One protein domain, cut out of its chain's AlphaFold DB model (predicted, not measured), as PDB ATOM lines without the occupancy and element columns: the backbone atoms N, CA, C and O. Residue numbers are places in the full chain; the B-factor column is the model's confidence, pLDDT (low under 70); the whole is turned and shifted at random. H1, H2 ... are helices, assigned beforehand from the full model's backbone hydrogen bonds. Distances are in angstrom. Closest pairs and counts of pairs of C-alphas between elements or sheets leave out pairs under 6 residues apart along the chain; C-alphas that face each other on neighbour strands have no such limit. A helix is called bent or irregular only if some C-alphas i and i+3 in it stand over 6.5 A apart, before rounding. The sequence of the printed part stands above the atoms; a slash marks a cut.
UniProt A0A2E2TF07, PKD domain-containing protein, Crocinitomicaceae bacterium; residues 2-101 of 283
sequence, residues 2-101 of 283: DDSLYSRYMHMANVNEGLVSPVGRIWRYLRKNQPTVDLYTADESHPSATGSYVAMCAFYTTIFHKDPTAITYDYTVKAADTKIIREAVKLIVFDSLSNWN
ATOM      1  N   ASP A   2      36.616  24.702 -16.121       67.12
ATOM      2  CA  ASP A   2      37.308  24.826 -14.826       67.12
ATOM      3  C   ASP A   2      37.958  26.187 -14.555       67.12
ATOM      4  O   ASP A   2      37.846  26.712 -13.450       67.12
ATOM      5  N   ASP A   3      38.595  26.798 -15.557       80.62
ATOM      6  CA  ASP A   3      39.240  28.107 -15.372       80.62
ATOM      7  C   ASP A   3      38.194  29.223 -15.168       80.62
ATOM      8  O   ASP A   3      38.430  30.187 -14.438       80.62
ATOM      9  N   SER A   4      36.993  29.040 -15.733       87.56
ATOM     10  CA  SER A   4      35.841  29.915 -15.488       87.56
ATOM     11  C   SER A   4      35.312  29.736 -14.065       87.56
ATOM     12  O   SER A   4      35.107  30.727 -13.373       87.56
ATOM     13  N   LEU A   5      35.173  28.494 -13.579       87.81
ATOM     14  CA  LEU A   5      34.781  28.236 -12.187       87.81
ATOM     15  C   LEU A   5      35.767  28.880 -11.210       87.81
ATOM     16  O   LEU A   5      35.347  29.633 -10.335       87.81
ATOM     17  N   TYR A   6      37.070  28.663 -11.405       89.12
ATOM     18  CA  TYR A   6      38.108  29.302 -10.595       89.12
ATOM     19  C   TYR A   6      37.957  30.828 -10.576       89.12
ATOM     20  O   TYR A   6      37.894  31.425  -9.501       89.12
ATOM     21  N   SER A   7      37.832  31.460 -11.748       91.62
ATOM     22  CA  SER A   7      37.668  32.912 -11.843       91.62
ATOM     23  C   SER A   7      36.419  33.407 -11.105       91.62
ATOM     24  O   SER A   7      36.493  34.408 -10.394       91.62
ATOM     25  N   ARG A   8      35.289  32.695 -11.209       94.50
ATOM     26  CA  ARG A   8      34.035  33.072 -10.537       94.50
ATOM     27  C   ARG A   8      34.122  32.936  -9.018       94.50
ATOM     28  O   ARG A   8      33.717  33.865  -8.324       94.50
ATOM     29  N   TYR A   9      34.693  31.843  -8.507       94.69
ATOM     30  CA  TYR A   9      34.896  31.665  -7.065       94.69
ATOM     31  C   TYR A   9      35.850  32.712  -6.496       94.69
ATOM     32  O   TYR A   9      35.530  33.336  -5.489       94.69
ATOM     33  N   MET A  10      36.980  32.971  -7.162       94.81
ATOM     34  CA  MET A  10      37.922  33.995  -6.704       94.81
ATOM     35  C   MET A  10      37.334  35.403  -6.794       94.81
ATOM     36  O   MET A  10      37.595  36.227  -5.922       94.81
ATOM     37  N   HIS A  11      36.531  35.704  -7.818       95.38
ATOM     38  CA  HIS A  11      35.830  36.982  -7.899       95.38
ATOM     39  C   HIS A  11      34.862  37.151  -6.723       95.38
ATOM     40  O   HIS A  11      34.959  38.142  -6.004       95.38
ATOM     41  N   MET A  12      34.003  36.157  -6.474       95.25
ATOM     42  CA  MET A  12      33.059  36.188  -5.355       95.25
ATOM     43  C   MET A  12      33.781  36.315  -4.010       95.25
ATOM     44  O   MET A  12      33.397  37.135  -3.181       95.25
ATOM     45  N   ALA A  13      34.862  35.563  -3.816       94.44
ATOM     46  CA  ALA A  13      35.671  35.624  -2.607       94.44
ATOM     47  C   ALA A  13      36.289  37.011  -2.398       94.44
ATOM     48  O   ALA A  13      36.209  37.552  -1.307       94.44
ATOM     49  N   ASN A  14      36.849  37.636  -3.436       93.69
ATOM     50  CA  ASN A  14      37.423  38.976  -3.298       93.69
ATOM     51  C   ASN A  14      36.364  40.055  -3.030       93.69
ATOM     52  O   ASN A  14      36.632  40.962  -2.253       93.69
ATOM     53  N   VAL A  15      35.180  39.956  -3.644       94.31
ATOM     54  CA  VAL A  15      34.080  40.914  -3.422       94.31
ATOM     55  C   VAL A  15      33.506  40.812  -2.004       94.31
ATOM     56  O   VAL A  15      33.007  41.802  -1.485       94.31
ATOM     57  N   ASN A  16      33.602  39.640  -1.371       92.06
ATOM     58  CA  ASN A  16      33.072  39.388  -0.026       92.06
ATOM     59  C   ASN A  16      34.164  39.239   1.048       92.06
ATOM     60  O   ASN A  16      33.871  38.733   2.125       92.06
ATOM     61  N   GLU A  17      35.414  39.611   0.751       91.38
ATOM     62  CA  GLU A  17      36.551  39.475   1.684       91.38
ATOM     63  C   GLU A  17      36.712  38.051   2.258       91.38
ATOM     64  O   GLU A  17      37.082  37.838   3.410       91.38
ATOM     65  N   GLY A  18      36.420  37.045   1.431       89.56
ATOM     66  CA  GLY A  18      36.448  35.633   1.786       89.56
ATOM     67  C   GLY A  18      37.699  34.898   1.305       89.56
ATOM     68  O   GLY A  18      38.327  35.245   0.295       89.56
ATOM     69  N   LEU A  19      38.021  33.815   2.010       93.31
ATOM     70  CA  LEU A  19      38.957  32.789   1.550       93.31
ATOM     71  C   LEU A  19      38.266  31.761   0.642       93.31
ATOM     72  O   LEU A  19      37.039  31.656   0.621       93.31
ATOM     73  N   VAL A  20      39.050  30.975  -0.097       95.62
ATOM     74  CA  VAL A  20      38.547  29.882  -0.946       95.62
ATOM     75  C   VAL A  20      39.218  28.575  -0.560       95.62
ATOM     76  O   VAL A  20      40.439  28.487  -0.560       95.62
ATOM     77  N   SER A  21      38.438  27.520  -0.315       96.19
ATOM     78  CA  SER A  21      38.986  26.162  -0.229       96.19
ATOM     79  C   SER A  21      38.961  25.486  -1.604       96.19
ATOM     80  O   SER A  21      37.879  25.237  -2.144       96.19
ATOM     81  N   PRO A  22      40.120  25.187  -2.222       96.50
ATOM     82  CA  PRO A  22      40.192  24.813  -3.633       96.50
ATOM     83  C   PRO A  22      39.986  23.312  -3.884       96.50
ATOM     84  O   PRO A  22      40.732  22.704  -4.654       96.50
ATOM     85  N   VAL A  23      38.958  22.704  -3.281       96.06
ATOM     86  CA  VAL A  23      38.676  21.254  -3.373       96.06
ATOM     87  C   VAL A  23      38.645  20.769  -4.827       96.06
ATOM     88  O   VAL A  23      39.342  19.820  -5.183       96.06
ATOM     89  N   GLY A  24      37.916  21.474  -5.699       93.19
ATOM     90  CA  GLY A  24      37.817  21.127  -7.121       93.19
ATOM     91  C   GLY A  24      39.160  21.174  -7.861       93.19
ATOM     92  O   GLY A  24      39.401  20.378  -8.769       93.19
ATOM     93  N   ARG A  25      40.086  22.051  -7.447       94.38
ATOM     94  CA  ARG A  25      41.423  22.125  -8.053       94.38
ATOM     95  C   ARG A  25      42.283  20.924  -7.661       94.38
ATOM     96  O   ARG A  25      43.026  20.412  -8.496       94.38
ATOM     97  N   ILE A  26      42.150  20.464  -6.417       96.38
ATOM     98  CA  ILE A  26      42.834  19.270  -5.906       96.38
ATOM     99  C   ILE A  26      42.280  18.023  -6.595       96.38
ATOM    100  O   ILE A  26      43.046  17.198  -7.083       96.38
ATOM    101  N   TRP A  27      40.958  17.936  -6.743       94.62
ATOM    102  CA  TRP A  27      40.299  16.886  -7.520       94.62
ATOM    103  C   TRP A  27      40.802  16.822  -8.963       94.62
ATOM    104  O   TRP A  27      41.173  15.752  -9.440       94.62
ATOM    105  N   ARG A  28      40.882  17.966  -9.655       92.81
ATOM    106  CA  ARG A  28      41.434  18.042 -11.018       92.81
ATOM    107  C   ARG A  28      42.874  17.527 -11.077       92.81
ATOM    108  O   ARG A  28      43.222  16.786 -11.996       92.81
ATOM    109  N   TYR A  29      43.705  17.908 -10.107       95.75
ATOM    110  CA  TYR A  29      45.086  17.435 -10.019       95.75
ATOM    111  C   TYR A  29      45.162  15.919  -9.805       95.75
ATOM    112  O   TYR A  29      45.906  15.246 -10.518       95.75
ATOM    113  N   LEU A  30      44.379  15.374  -8.874       96.56
ATOM    114  CA  LEU A  30      44.370  13.944  -8.567       96.56
ATOM    115  C   LEU A  30      43.845  13.117  -9.742       96.56
ATOM    116  O   LEU A  30      44.514  12.178 -10.148       96.56
ATOM    117  N   ARG A  31      42.746  13.515 -10.391       93.94
ATOM    118  CA  ARG A  31      42.241  12.815 -11.589       93.94
ATOM    119  C   ARG A  31      43.272  12.743 -12.713       93.94
ATOM    120  O   ARG A  31      43.324  11.757 -13.439       93.94
ATOM    121  N   LYS A  32      44.081  13.795 -12.872       95.56
ATOM    122  CA  LYS A  32      45.104  13.863 -13.920       95.56
ATOM    123  C   LYS A  32      46.348  13.035 -13.588       95.56
ATOM    124  O   LYS A  32      46.895  12.404 -14.483       95.56
ATOM    125  N   ASN A  33      46.823  13.086 -12.344       96.56
ATOM    126  CA  ASN A  33      48.138  12.547 -11.968       96.56
ATOM    127  C   ASN A  33      48.066  11.237 -11.168       96.56
ATOM    128  O   ASN A  33      49.073  10.552 -11.039       96.56
ATOM    129  N   GLN A  34      46.904  10.915 -10.601       95.19
ATOM    130  CA  GLN A  34      46.650   9.777  -9.714       95.19
ATOM    131  C   GLN A  34      45.274   9.155 -10.038       95.19
ATOM    132  O   GLN A  34      44.394   9.106  -9.178       95.19
ATOM    133  N   PRO A  35      45.044   8.699 -11.286       92.00
ATOM    134  CA  PRO A  35      43.720   8.281 -11.762       92.00
ATOM    135  C   PRO A  35      43.165   7.035 -11.057       92.00
ATOM    136  O   PRO A  35      41.986   6.732 -11.194       92.00
ATOM    137  N   THR A  36      43.998   6.307 -10.311       90.75
ATOM    138  CA  THR A  36      43.597   5.142  -9.509       90.75
ATOM    139  C   THR A  36      42.940   5.520  -8.181       90.75
ATOM    140  O   THR A  36      42.377   4.650  -7.521       90.75
ATOM    141  N   VAL A  37      43.033   6.788  -7.767       92.31
ATOM    142  CA  VAL A  37      42.369   7.296  -6.564       92.31
ATOM    143  C   VAL A  37      40.891   7.501  -6.884       92.31
ATOM    144  O   VAL A  37      40.529   8.365  -7.680       92.31
ATOM    145  N   ASP A  38      40.041   6.701  -6.249       92.31
ATOM    146  CA  ASP A  38      38.600   6.711  -6.489       92.31
ATOM    147  C   ASP A  38      37.926   7.910  -5.811       92.31
ATOM    148  O   ASP A  38      37.700   7.899  -4.603       92.31
ATOM    149  N   LEU A  39      37.635   8.975  -6.559       93.06
ATOM    150  CA  LEU A  39      37.133  10.237  -6.001       93.06
ATOM    151  C   LEU A  39      35.608  10.352  -5.962       93.06
ATOM    152  O   LEU A  39      35.097  11.174  -5.201       93.06
ATOM    153  N   TYR A  40      34.877   9.563  -6.743       92.25
ATOM    154  CA  TYR A  40      33.437   9.731  -6.923       92.25
ATOM    155  C   TYR A  40      32.693   8.404  -6.840       92.25
ATOM    156  O   TYR A  40      33.245   7.341  -7.085       92.25
ATOM    157  N   THR A  41      31.423   8.463  -6.457       90.19
ATOM    158  CA  THR A  41      30.536   7.297  -6.503       90.19
ATOM    159  C   THR A  41      30.189   6.949  -7.956       90.19
ATOM    160  O   THR A  41      30.579   7.635  -8.900       90.19
ATOM    161  N   ALA A  42      29.419   5.878  -8.161       89.00
ATOM    162  CA  ALA A  42      29.037   5.403  -9.493       89.00
ATOM    163  C   ALA A  42      28.256   6.422 -10.355       89.00
ATOM    164  O   ALA A  42      28.077   6.186 -11.544       89.00
ATOM    165  N   ASP A  43      27.789   7.537  -9.781       88.12
ATOM    166  CA  ASP A  43      27.141   8.633 -10.518       88.12
ATOM    167  C   ASP A  43      28.131   9.648 -11.127       88.12
ATOM    168  O   ASP A  43      27.719  10.661 -11.700       88.12
ATOM    169  N   GLU A  44      29.433   9.395 -10.970       84.00
ATOM    170  CA  GLU A  44      30.545  10.201 -11.486       84.00
ATOM    171  C   GLU A  44      30.569  11.663 -11.006       84.00
ATOM    172  O   GLU A  44      31.316  12.490 -11.536       84.00
ATOM    173  N   SER A  45      29.775  11.991  -9.984       84.06
ATOM    174  CA  SER A  45      29.517  13.365  -9.553       84.06
ATOM    175  C   SER A  45      29.656  13.542  -8.043       84.06
ATOM    176  O   SER A  45      30.342  14.462  -7.592       84.06
ATOM    177  N   HIS A  46      29.025  12.682  -7.242       89.94
ATOM    178  CA  HIS A  46      29.085  12.763  -5.790       89.94
ATOM    179  C   HIS A  46      30.411  12.211  -5.265       89.94
ATOM    180  O   HIS A  46      30.931  11.227  -5.790       89.94
ATOM    181  N   PRO A  47      30.970  12.819  -4.205       94.94
ATOM    182  CA  PRO A  47      32.224  12.368  -3.631       94.94
ATOM    183  C   PRO A  47      32.097  10.984  -2.995       94.94
ATOM    184  O   PRO A  47      31.193  10.723  -2.203       94.94
ATOM    185  N   SER A  48      33.071  10.118  -3.284       94.94
ATOM    186  CA  SER A  48      33.302   8.894  -2.514       94.94
ATOM    187  C   SER A  48      33.803   9.241  -1.096       94.94
ATOM    188  O   SER A  48      34.032  10.411  -0.758       94.94
ATOM    189  N   ALA A  49      34.047   8.230  -0.253       94.19
ATOM    190  CA  ALA A  49      34.729   8.436   1.031       94.19
ATOM    191  C   ALA A  49      36.104   9.117   0.846       94.19
ATOM    192  O   ALA A  49      36.448  10.053   1.569       94.19
ATOM    193  N   THR A  50      36.850   8.706  -0.178       95.56
ATOM    194  CA  THR A  50      38.148   9.279  -0.554       95.56
ATOM    195  C   THR A  50      38.005  10.692  -1.119       95.56
ATOM    196  O   THR A  50      38.753  11.588  -0.734       95.56
ATOM    197  N   GLY A  51      37.005  10.947  -1.968       95.69
ATOM    198  CA  GLY A  51      36.705  12.295  -2.459       95.69
ATOM    199  C   GLY A  51      36.338  13.273  -1.337       95.69
ATOM    200  O   GLY A  51      36.800  14.418  -1.323       95.69
ATOM    201  N   SER A  52      35.575  12.803  -0.350       95.62
ATOM    202  CA  SER A  52      35.230  13.567   0.856       95.62
ATOM    203  C   SER A  52      36.458  13.826   1.733       95.62
ATOM    204  O   SER A  52      36.610  14.913   2.289       95.62
ATOM    205  N   TYR A  53      37.385  12.866   1.801       97.06
ATOM    206  CA  TYR A  53      38.661  13.021   2.500       97.06
ATOM    207  C   TYR A  53      39.528  14.143   1.907       97.06
ATOM    208  O   TYR A  53      40.149  14.903   2.654       97.06
ATOM    209  N   VAL A  54      39.516  14.316   0.578       97.31
ATOM    210  CA  VAL A  54      40.167  15.459  -0.090       97.31
ATOM    211  C   VAL A  54      39.575  16.783   0.389       97.31
ATOM    212  O   VAL A  54      40.323  17.700   0.735       97.31
ATOM    213  N   ALA A  55      38.243  16.885   0.430       96.81
ATOM    214  CA  ALA A  55      37.565  18.091   0.899       96.81
ATOM    215  C   ALA A  55      37.915  18.395   2.362       96.81
ATOM    216  O   ALA A  55      38.258  19.529   2.688       96.81
ATOM    217  N   MET A  56      37.921  17.371   3.220       96.81
ATOM    218  CA  MET A  56      38.319  17.491   4.624       96.81
ATOM    219  C   MET A  56      39.747  18.034   4.772       96.81
ATOM    220  O   MET A  56      39.945  19.022   5.476       96.81
ATOM    221  N   CYS A  57      40.729  17.461   4.064       97.81
ATOM    222  CA  CYS A  57      42.118  17.930   4.129       97.81
ATOM    223  C   CYS A  57      42.263  19.373   3.629       97.81
ATOM    224  O   CYS A  57      43.004  20.165   4.217       97.81
ATOM    225  N   ALA A  58      41.545  19.728   2.559       97.88
ATOM    226  CA  ALA A  58      41.533  21.086   2.028       97.88
ATOM    227  C   ALA A  58      40.968  22.077   3.053       97.88
ATOM    228  O   ALA A  58      41.638  23.054   3.372       97.88
ATOM    229  N   PHE A  59      39.793  21.788   3.629       96.19
ATOM    230  CA  PHE A  59      39.176  22.632   4.654       96.19
ATOM    231  C   PHE A  59      40.047  22.765   5.897       96.19
ATOM    232  O   PHE A  59      40.249  23.879   6.374       96.19
ATOM    233  N   TYR A  60      40.611  21.659   6.387       95.81
ATOM    234  CA  TYR A  60      41.547  21.674   7.507       95.81
ATOM    235  C   TYR A  60      42.706  22.644   7.248       95.81
ATOM    236  O   TYR A  60      42.979  23.532   8.055       95.81
ATOM    237  N   THR A  61      43.343  22.515   6.085       96.56
ATOM    238  CA  THR A  61      44.487  23.349   5.699       96.56
ATOM    239  C   THR A  61      44.089  24.819   5.587       96.56
ATOM    240  O   THR A  61      44.803  25.685   6.079       96.56
ATOM    241  N   THR A  62      42.939  25.117   4.977       95.00
ATOM    242  CA  THR A  62      42.497  26.500   4.733       95.00
ATOM    243  C   THR A  62      41.974  27.199   5.976       95.00
ATOM    244  O   THR A  62      42.112  28.408   6.069       95.00
ATOM    245  N   ILE A  63      41.358  26.465   6.908       90.56
ATOM    246  CA  ILE A  63      40.765  27.036   8.127       90.56
ATOM    247  C   ILE A  63      41.824  27.183   9.218       90.56
ATOM    248  O   ILE A  63      41.858  28.190   9.914       90.56
ATOM    249  N   PHE A  64      42.689  26.179   9.383       91.75
ATOM    250  CA  PHE A  64      43.663  26.158  10.477       91.75
ATOM    251  C   PHE A  64      45.067  26.594  10.059       91.75
ATOM    252  O   PHE A  64      45.928  26.723  10.924       91.75
ATOM    253  N   HIS A  65      45.310  26.784   8.759       92.88
ATOM    254  CA  HIS A  65      46.614  27.146   8.193       92.88
ATOM    255  C   HIS A  65      47.710  26.124   8.570       92.88
ATOM    256  O   HIS A  65      48.854  26.490   8.838       92.88
ATOM    257  N   LYS A  66      47.355  24.831   8.636       95.25
ATOM    258  CA  LYS A  66      48.237  23.734   9.077       95.25
ATOM    259  C   LYS A  66      48.599  22.788   7.942       95.25
ATOM    260  O   LYS A  66      47.798  22.580   7.035       95.25
ATOM    261  N   ASP A  67      49.784  22.190   8.039       97.31
ATOM    262  CA  ASP A  67      50.273  21.229   7.053       97.31
ATOM    263  C   ASP A  67      49.385  19.966   7.058       97.31
ATOM    264  O   ASP A  67      49.299  19.285   8.088       97.31
ATOM    265  N   PRO A  68      48.717  19.624   5.940       97.38
ATOM    266  CA  PRO A  68      47.844  18.453   5.868       97.38
ATOM    267  C   PRO A  68      48.600  17.128   6.014       97.38
ATOM    268  O   PRO A  68      47.987  16.121   6.359       97.38
ATOM    269  N   THR A  69      49.915  17.090   5.785       97.12
ATOM    270  CA  THR A  69      50.722  15.868   5.955       97.12
ATOM    271  C   THR A  69      50.852  15.446   7.421       97.12
ATOM    272  O   THR A  69      51.105  14.275   7.693       97.12
ATOM    273  N   ALA A  70      50.589  16.358   8.366       95.69
ATOM    274  CA  ALA A  70      50.561  16.075   9.799       95.69
ATOM    275  C   ALA A  70      49.244  15.439  10.284       95.69
ATOM    276  O   ALA A  70      49.144  15.048  11.449       95.69
ATOM    277  N   ILE A  71      48.215  15.339   9.433       94.81
ATOM    278  CA  ILE A  71      46.963  14.659   9.785       94.81
ATOM    279  C   ILE A  71      47.270  13.173  10.012       94.81
ATOM    280  O   ILE A  71      47.831  12.515   9.144       94.81
ATOM    281  N   THR A  72      46.881  12.629  11.167       93.19
ATOM    282  CA  THR A  72      47.078  11.204  11.506       93.19
ATOM    283  C   THR A  72      45.832  10.348  11.283       93.19
ATOM    284  O   THR A  72      45.913   9.125  11.285       93.19
ATOM    285  N   TYR A  73      44.670  10.975  11.088       92.88
ATOM    286  CA  TYR A  73      43.400  10.287  10.881       92.88
ATOM    287  C   TYR A  73      43.156   9.987   9.396       92.88
ATOM    288  O   TYR A  73      43.080  10.904   8.570       92.88
ATOM    289  N   ASP A  74      43.007   8.704   9.061       91.50
ATOM    290  CA  ASP A  74      42.790   8.208   7.691       91.50
ATOM    291  C   ASP A  74      41.309   7.953   7.347       91.50
ATOM    292  O   ASP A  74      40.977   7.679   6.193       91.50
ATOM    293  N   TYR A  75      40.395   8.075   8.319       88.06
ATOM    294  CA  TYR A  75      38.987   7.691   8.157       88.06
ATOM    295  C   TYR A  75      38.854   6.222   7.688       88.06
ATOM    296  O   TYR A  75      39.431   5.334   8.312       88.06
ATOM    297  N   THR A  76      38.095   5.950   6.623       90.88
ATOM    298  CA  THR A  76      37.953   4.636   5.970       90.88
ATOM    299  C   THR A  76      38.785   4.521   4.685       90.88
ATOM    300  O   THR A  76      38.662   3.542   3.949       90.88
ATOM    301  N   VAL A  77      39.622   5.523   4.394       94.69
ATOM    302  CA  VAL A  77      40.417   5.616   3.163       94.69
ATOM    303  C   VAL A  77      41.715   4.821   3.319       94.69
ATOM    304  O   VAL A  77      42.296   4.743   4.399       94.69
ATOM    305  N   LYS A  78      42.193   4.219   2.227       94.12
ATOM    306  CA  LYS A  78      43.448   3.457   2.223       94.12
ATOM    307  C   LYS A  78      44.628   4.378   2.545       94.12
ATOM    308  O   LYS A  78      44.755   5.442   1.948       94.12
ATOM    309  N   ALA A  79      45.552   3.918   3.389       93.12
ATOM    310  CA  ALA A  79      46.721   4.700   3.810       93.12
ATOM    311  C   ALA A  79      47.600   5.205   2.641       93.12
ATOM    312  O   ALA A  79      48.197   6.279   2.713       93.12
ATOM    313  N   ALA A  80      47.679   4.448   1.540       93.69
ATOM    314  CA  ALA A  80      48.386   4.892   0.336       93.69
ATOM    315  C   ALA A  80      47.709   6.119  -0.305       93.69
ATOM    316  O   ALA A  80      48.388   7.083  -0.663       93.69
ATOM    317  N   ASP A  81      46.376   6.110  -0.379       95.69
ATOM    318  CA  ASP A  81      45.586   7.189  -0.970       95.69
ATOM    319  C   ASP A  81      45.577   8.423  -0.059       95.69
ATOM    320  O   ASP A  81      45.721   9.542  -0.551       95.69
ATOM    321  N   THR A  82      45.489   8.255   1.268       96.00
ATOM    322  CA  THR A  82      45.540   9.397   2.202       96.00
ATOM    323  C   THR A  82      46.873  10.129   2.122       96.00
ATOM    324  O   THR A  82      46.883  11.361   2.085       96.00
ATOM    325  N   LYS A  83      47.994   9.405   2.003       96.06
ATOM    326  CA  LYS A  83      49.312  10.014   1.783       96.06
ATOM    327  C   LYS A  83      49.348  10.824   0.484       96.06
ATOM    328  O   LYS A  83      49.741  11.986   0.510       96.06
ATOM    329  N   ILE A  84      48.891  10.244  -0.628       96.94
ATOM    330  CA  ILE A  84      48.817  10.931  -1.929       96.94
ATOM    331  C   ILE A  84      47.967  12.208  -1.834       96.94
ATOM    332  O   ILE A  84      48.356  13.258  -2.347       96.94
ATOM    333  N   ILE A  85      46.818  12.131  -1.160       97.81
ATOM    334  CA  ILE A  85      45.896  13.258  -1.004       97.81
ATOM    335  C   ILE A  85      46.519  14.368  -0.163       97.81
ATOM    336  O   ILE A  85      46.471  15.526  -0.573       97.81
ATOM    337  N   ARG A  86      47.120  14.044   0.987       98.00
ATOM    338  CA  ARG A  86      47.754  15.043   1.862       98.00
ATOM    339  C   ARG A  86      48.882  15.779   1.145       98.00
ATOM    340  O   ARG A  86      48.930  17.001   1.227       98.00
ATOM    341  N   GLU A  87      49.714  15.072   0.382       98.12
ATOM    342  CA  GLU A  87      50.769  15.681  -0.442       98.12
ATOM    343  C   GLU A  87      50.190  16.595  -1.535       98.12
ATOM    344  O   GLU A  87      50.658  17.714  -1.738       98.12
ATOM    345  N   ALA A  88      49.116  16.172  -2.213       98.19
ATOM    346  CA  ALA A  88      48.447  17.006  -3.210       98.19
ATOM    347  C   ALA A  88      47.828  18.274  -2.594       98.19
ATOM    348  O   ALA A  88      47.924  19.360  -3.170       98.19
ATOM    349  N   VAL A  89      47.205  18.155  -1.417       98.44
ATOM    350  CA  VAL A  89      46.643  19.294  -0.676       98.44
ATOM    351  C   VAL A  89      47.765  20.215  -0.201       98.44
ATOM    352  O   VAL A  89      47.633  21.430  -0.327       98.44
ATOM    353  N   LYS A  90      48.885  19.666   0.285       98.31
ATOM    354  CA  LYS A  90      50.056  20.448   0.688       98.31
ATOM    355  C   LYS A  90      50.556  21.301  -0.477       98.31
ATOM    356  O   LYS A  90      50.581  22.522  -0.365       98.31
ATOM    357  N   LEU A  91      50.825  20.664  -1.613       98.12
ATOM    358  CA  LEU A  91      51.324  21.320  -2.819       98.12
ATOM    359  C   LEU A  91      50.385  22.425  -3.326       98.12
ATOM    360  O   LEU A  91      50.827  23.509  -3.697       98.12
ATOM    361  N   ILE A  92      49.081  22.145  -3.400       97.56
ATOM    362  CA  ILE A  92      48.115  23.057  -4.031       97.56
ATOM    363  C   ILE A  92      47.677  24.163  -3.073       97.56
ATOM    364  O   ILE A  92      47.377  25.266  -3.528       97.56
ATOM    365  N   VAL A  93      47.594  23.868  -1.776       97.50
ATOM    366  CA  VAL A  93      46.973  24.735  -0.772       97.50
ATOM    367  C   VAL A  93      47.997  25.257   0.219       97.50
ATOM    368  O   VAL A  93      48.196  26.465   0.278       97.50
ATOM    369  N   PHE A  94      48.646  24.380   0.984       97.81
ATOM    370  CA  PHE A  94      49.508  24.786   2.099       97.81
ATOM    371  C   PHE A  94      50.754  25.551   1.635       97.81
ATOM    372  O   PHE A  94      51.076  26.606   2.171       97.81
ATOM    373  N   ASP A  95      51.403  25.090   0.570       97.56
ATOM    374  CA  ASP A  95      52.579  25.754   0.000       97.56
ATOM    375  C   ASP A  95      52.183  26.979  -0.862       97.56
ATOM    376  O   ASP A  95      53.014  27.604  -1.519       97.56
ATOM    377  N   SER A  96      50.890  27.321  -0.912       96.06
ATOM    378  CA  SER A  96      50.312  28.349  -1.788       96.06
ATOM    379  C   SER A  96      49.095  29.054  -1.169       96.06
ATOM    380  O   SER A  96      48.177  29.456  -1.885       96.06
ATOM    381  N   LEU A  97      49.072  29.236   0.157       95.00
ATOM    382  CA  LEU A  97      47.912  29.758   0.905       95.00
ATOM    383  C   LEU A  97      47.398  31.107   0.376       95.00
ATOM    384  O   LEU A  97      46.190  31.328   0.265       95.00
ATOM    385  N   SER A  98      48.309  31.993  -0.029       94.31
ATOM    386  CA  SER A  98      47.976  33.323  -0.549       94.31
ATOM    387  C   SER A  98      47.177  33.288  -1.857       94.31
ATOM    388  O   SER A  98      46.345  34.169  -2.079       94.31
ATOM    389  N   ASN A  99      47.345  32.252  -2.687       94.56
ATOM    390  CA  ASN A  99      46.567  32.069  -3.921       94.56
ATOM    391  C   ASN A  99      45.070  31.858  -3.642       94.56
ATOM    392  O   ASN A  99      44.241  32.011  -4.539       94.56
ATOM    393  N   TRP A 100      44.739  31.513  -2.398       95.56
ATOM    394  CA  TRP A 100      43.410  31.144  -1.927       95.56
ATOM    395  C   TRP A 100      42.818  32.165  -0.957       95.56
ATOM    396  O   TRP A 100      41.843  31.868  -0.269       95.56
ATOM    397  N   ASN A 101      43.406  33.368  -0.899       94.69
ATOM    398  CA  ASN A 101      43.071  34.422   0.060       94.69
ATOM    399  C   ASN A 101      43.182  33.984   1.536       94.69
ATOM    400  O   ASN A 101      42.694  34.688   2.420       94.69
TER     401      ASN A 101
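AT A GLANCE: This is residues 2 to 101 of the 283 residues of the protein "PKD domain-containing protein" of Crocinitomicaceae bacterium (UniProt A0A2E2TF07). Three helices, H2, H3 and H4, pack on one another with their lines crossed and make a small core, while H1 sits off to one side of it, joined by a strand-free link and touching no helix. The short H5 follows H4 after one residue and turns off at the end of the core toward H1, and the link of residues 65 to 78 runs back from the end of H3 to the start of H4. The printed part has 100 residues with five named helices, H1 to H5 in order along the chain, and no named strand; the class is all helix. It is compact, with a radius of gyration of the C-alphas of 13.3 A, and the C-alphas span 39 by 31 by 20 A.

IN THESE COORDINATES: H3, the longest helix, has residues 49 to 64 and measures 22.0 A from first to last C-alpha, beginning with C-alpha 49 at (34.729, 8.436, 1.031). H4 has residues 79 to 92 and measures 20.0 A. H2 has residues 23 to 33 and measures 15.5 A. H1 has residues 2 to 15 and measures 20.0 A, beginning with C-alpha 2 at (37.308, 24.826, -14.826). H5 has residues 94 to 100, ends with C-alpha 100 at (43.410, 31.144, -1.927), and is irregular: C-alphas 95 and 98 are 8.9 A apart.

HOW THE PARTS SIT: H3 is the hub, touching H2, H4 and H5. H3 and H4 touch, the closest C-alphas being those of Ala 58 and Val 89, 6.1 A apart, at a steep tilt of 41 degrees, the same way. H2 touches H3 at residues 51 to 58 of H3 alone, the closest C-alphas being those of Val 23 and Ala 55 at 5.4 A, at a steep tilt of 53 degrees, opposite ways. H2 also touches H4, the closest C-alphas being those of Ile 26 and Val 89 at 6.5 A, at a steep tilt of 65 degrees, opposite ways. H5 only just touches H3, with 3 pairs of C-alphas within 8 A, at residues 61 to 62 of H3 alone; the closest C-alphas are those of Thr 61 and Phe 94, 6.3 A apart, and the lines are about perpendicular at 75 degrees. H4 and H5 meet only through their link. H1 is close to H5 but not clearly touching, the closest C-alphas being those of Met 10 and Trp 100 at 7.8 A. H1 is near H2, with 8 pairs of C-alphas within 10 A, and apart from H3 and H4. In H1, H2, H3 and H4 every O i to N i+4 pair is within hydrogen-bond range; in H5 0 of 3 are, beside 2 of 4 O i to N i+3 pairs.

THE WHOLE: The two C-alphas farthest apart are those of Val 15 and Ala 79, at 39.0 A. The links H2 to H3, 15 residues, and H3 to H4, 14 residues, are long; H1 to H2 is short and H4 to H5 is tight. The printed part has no cut. The mean pLDDT of the printed part is 93.9, and residue 2 is under 70.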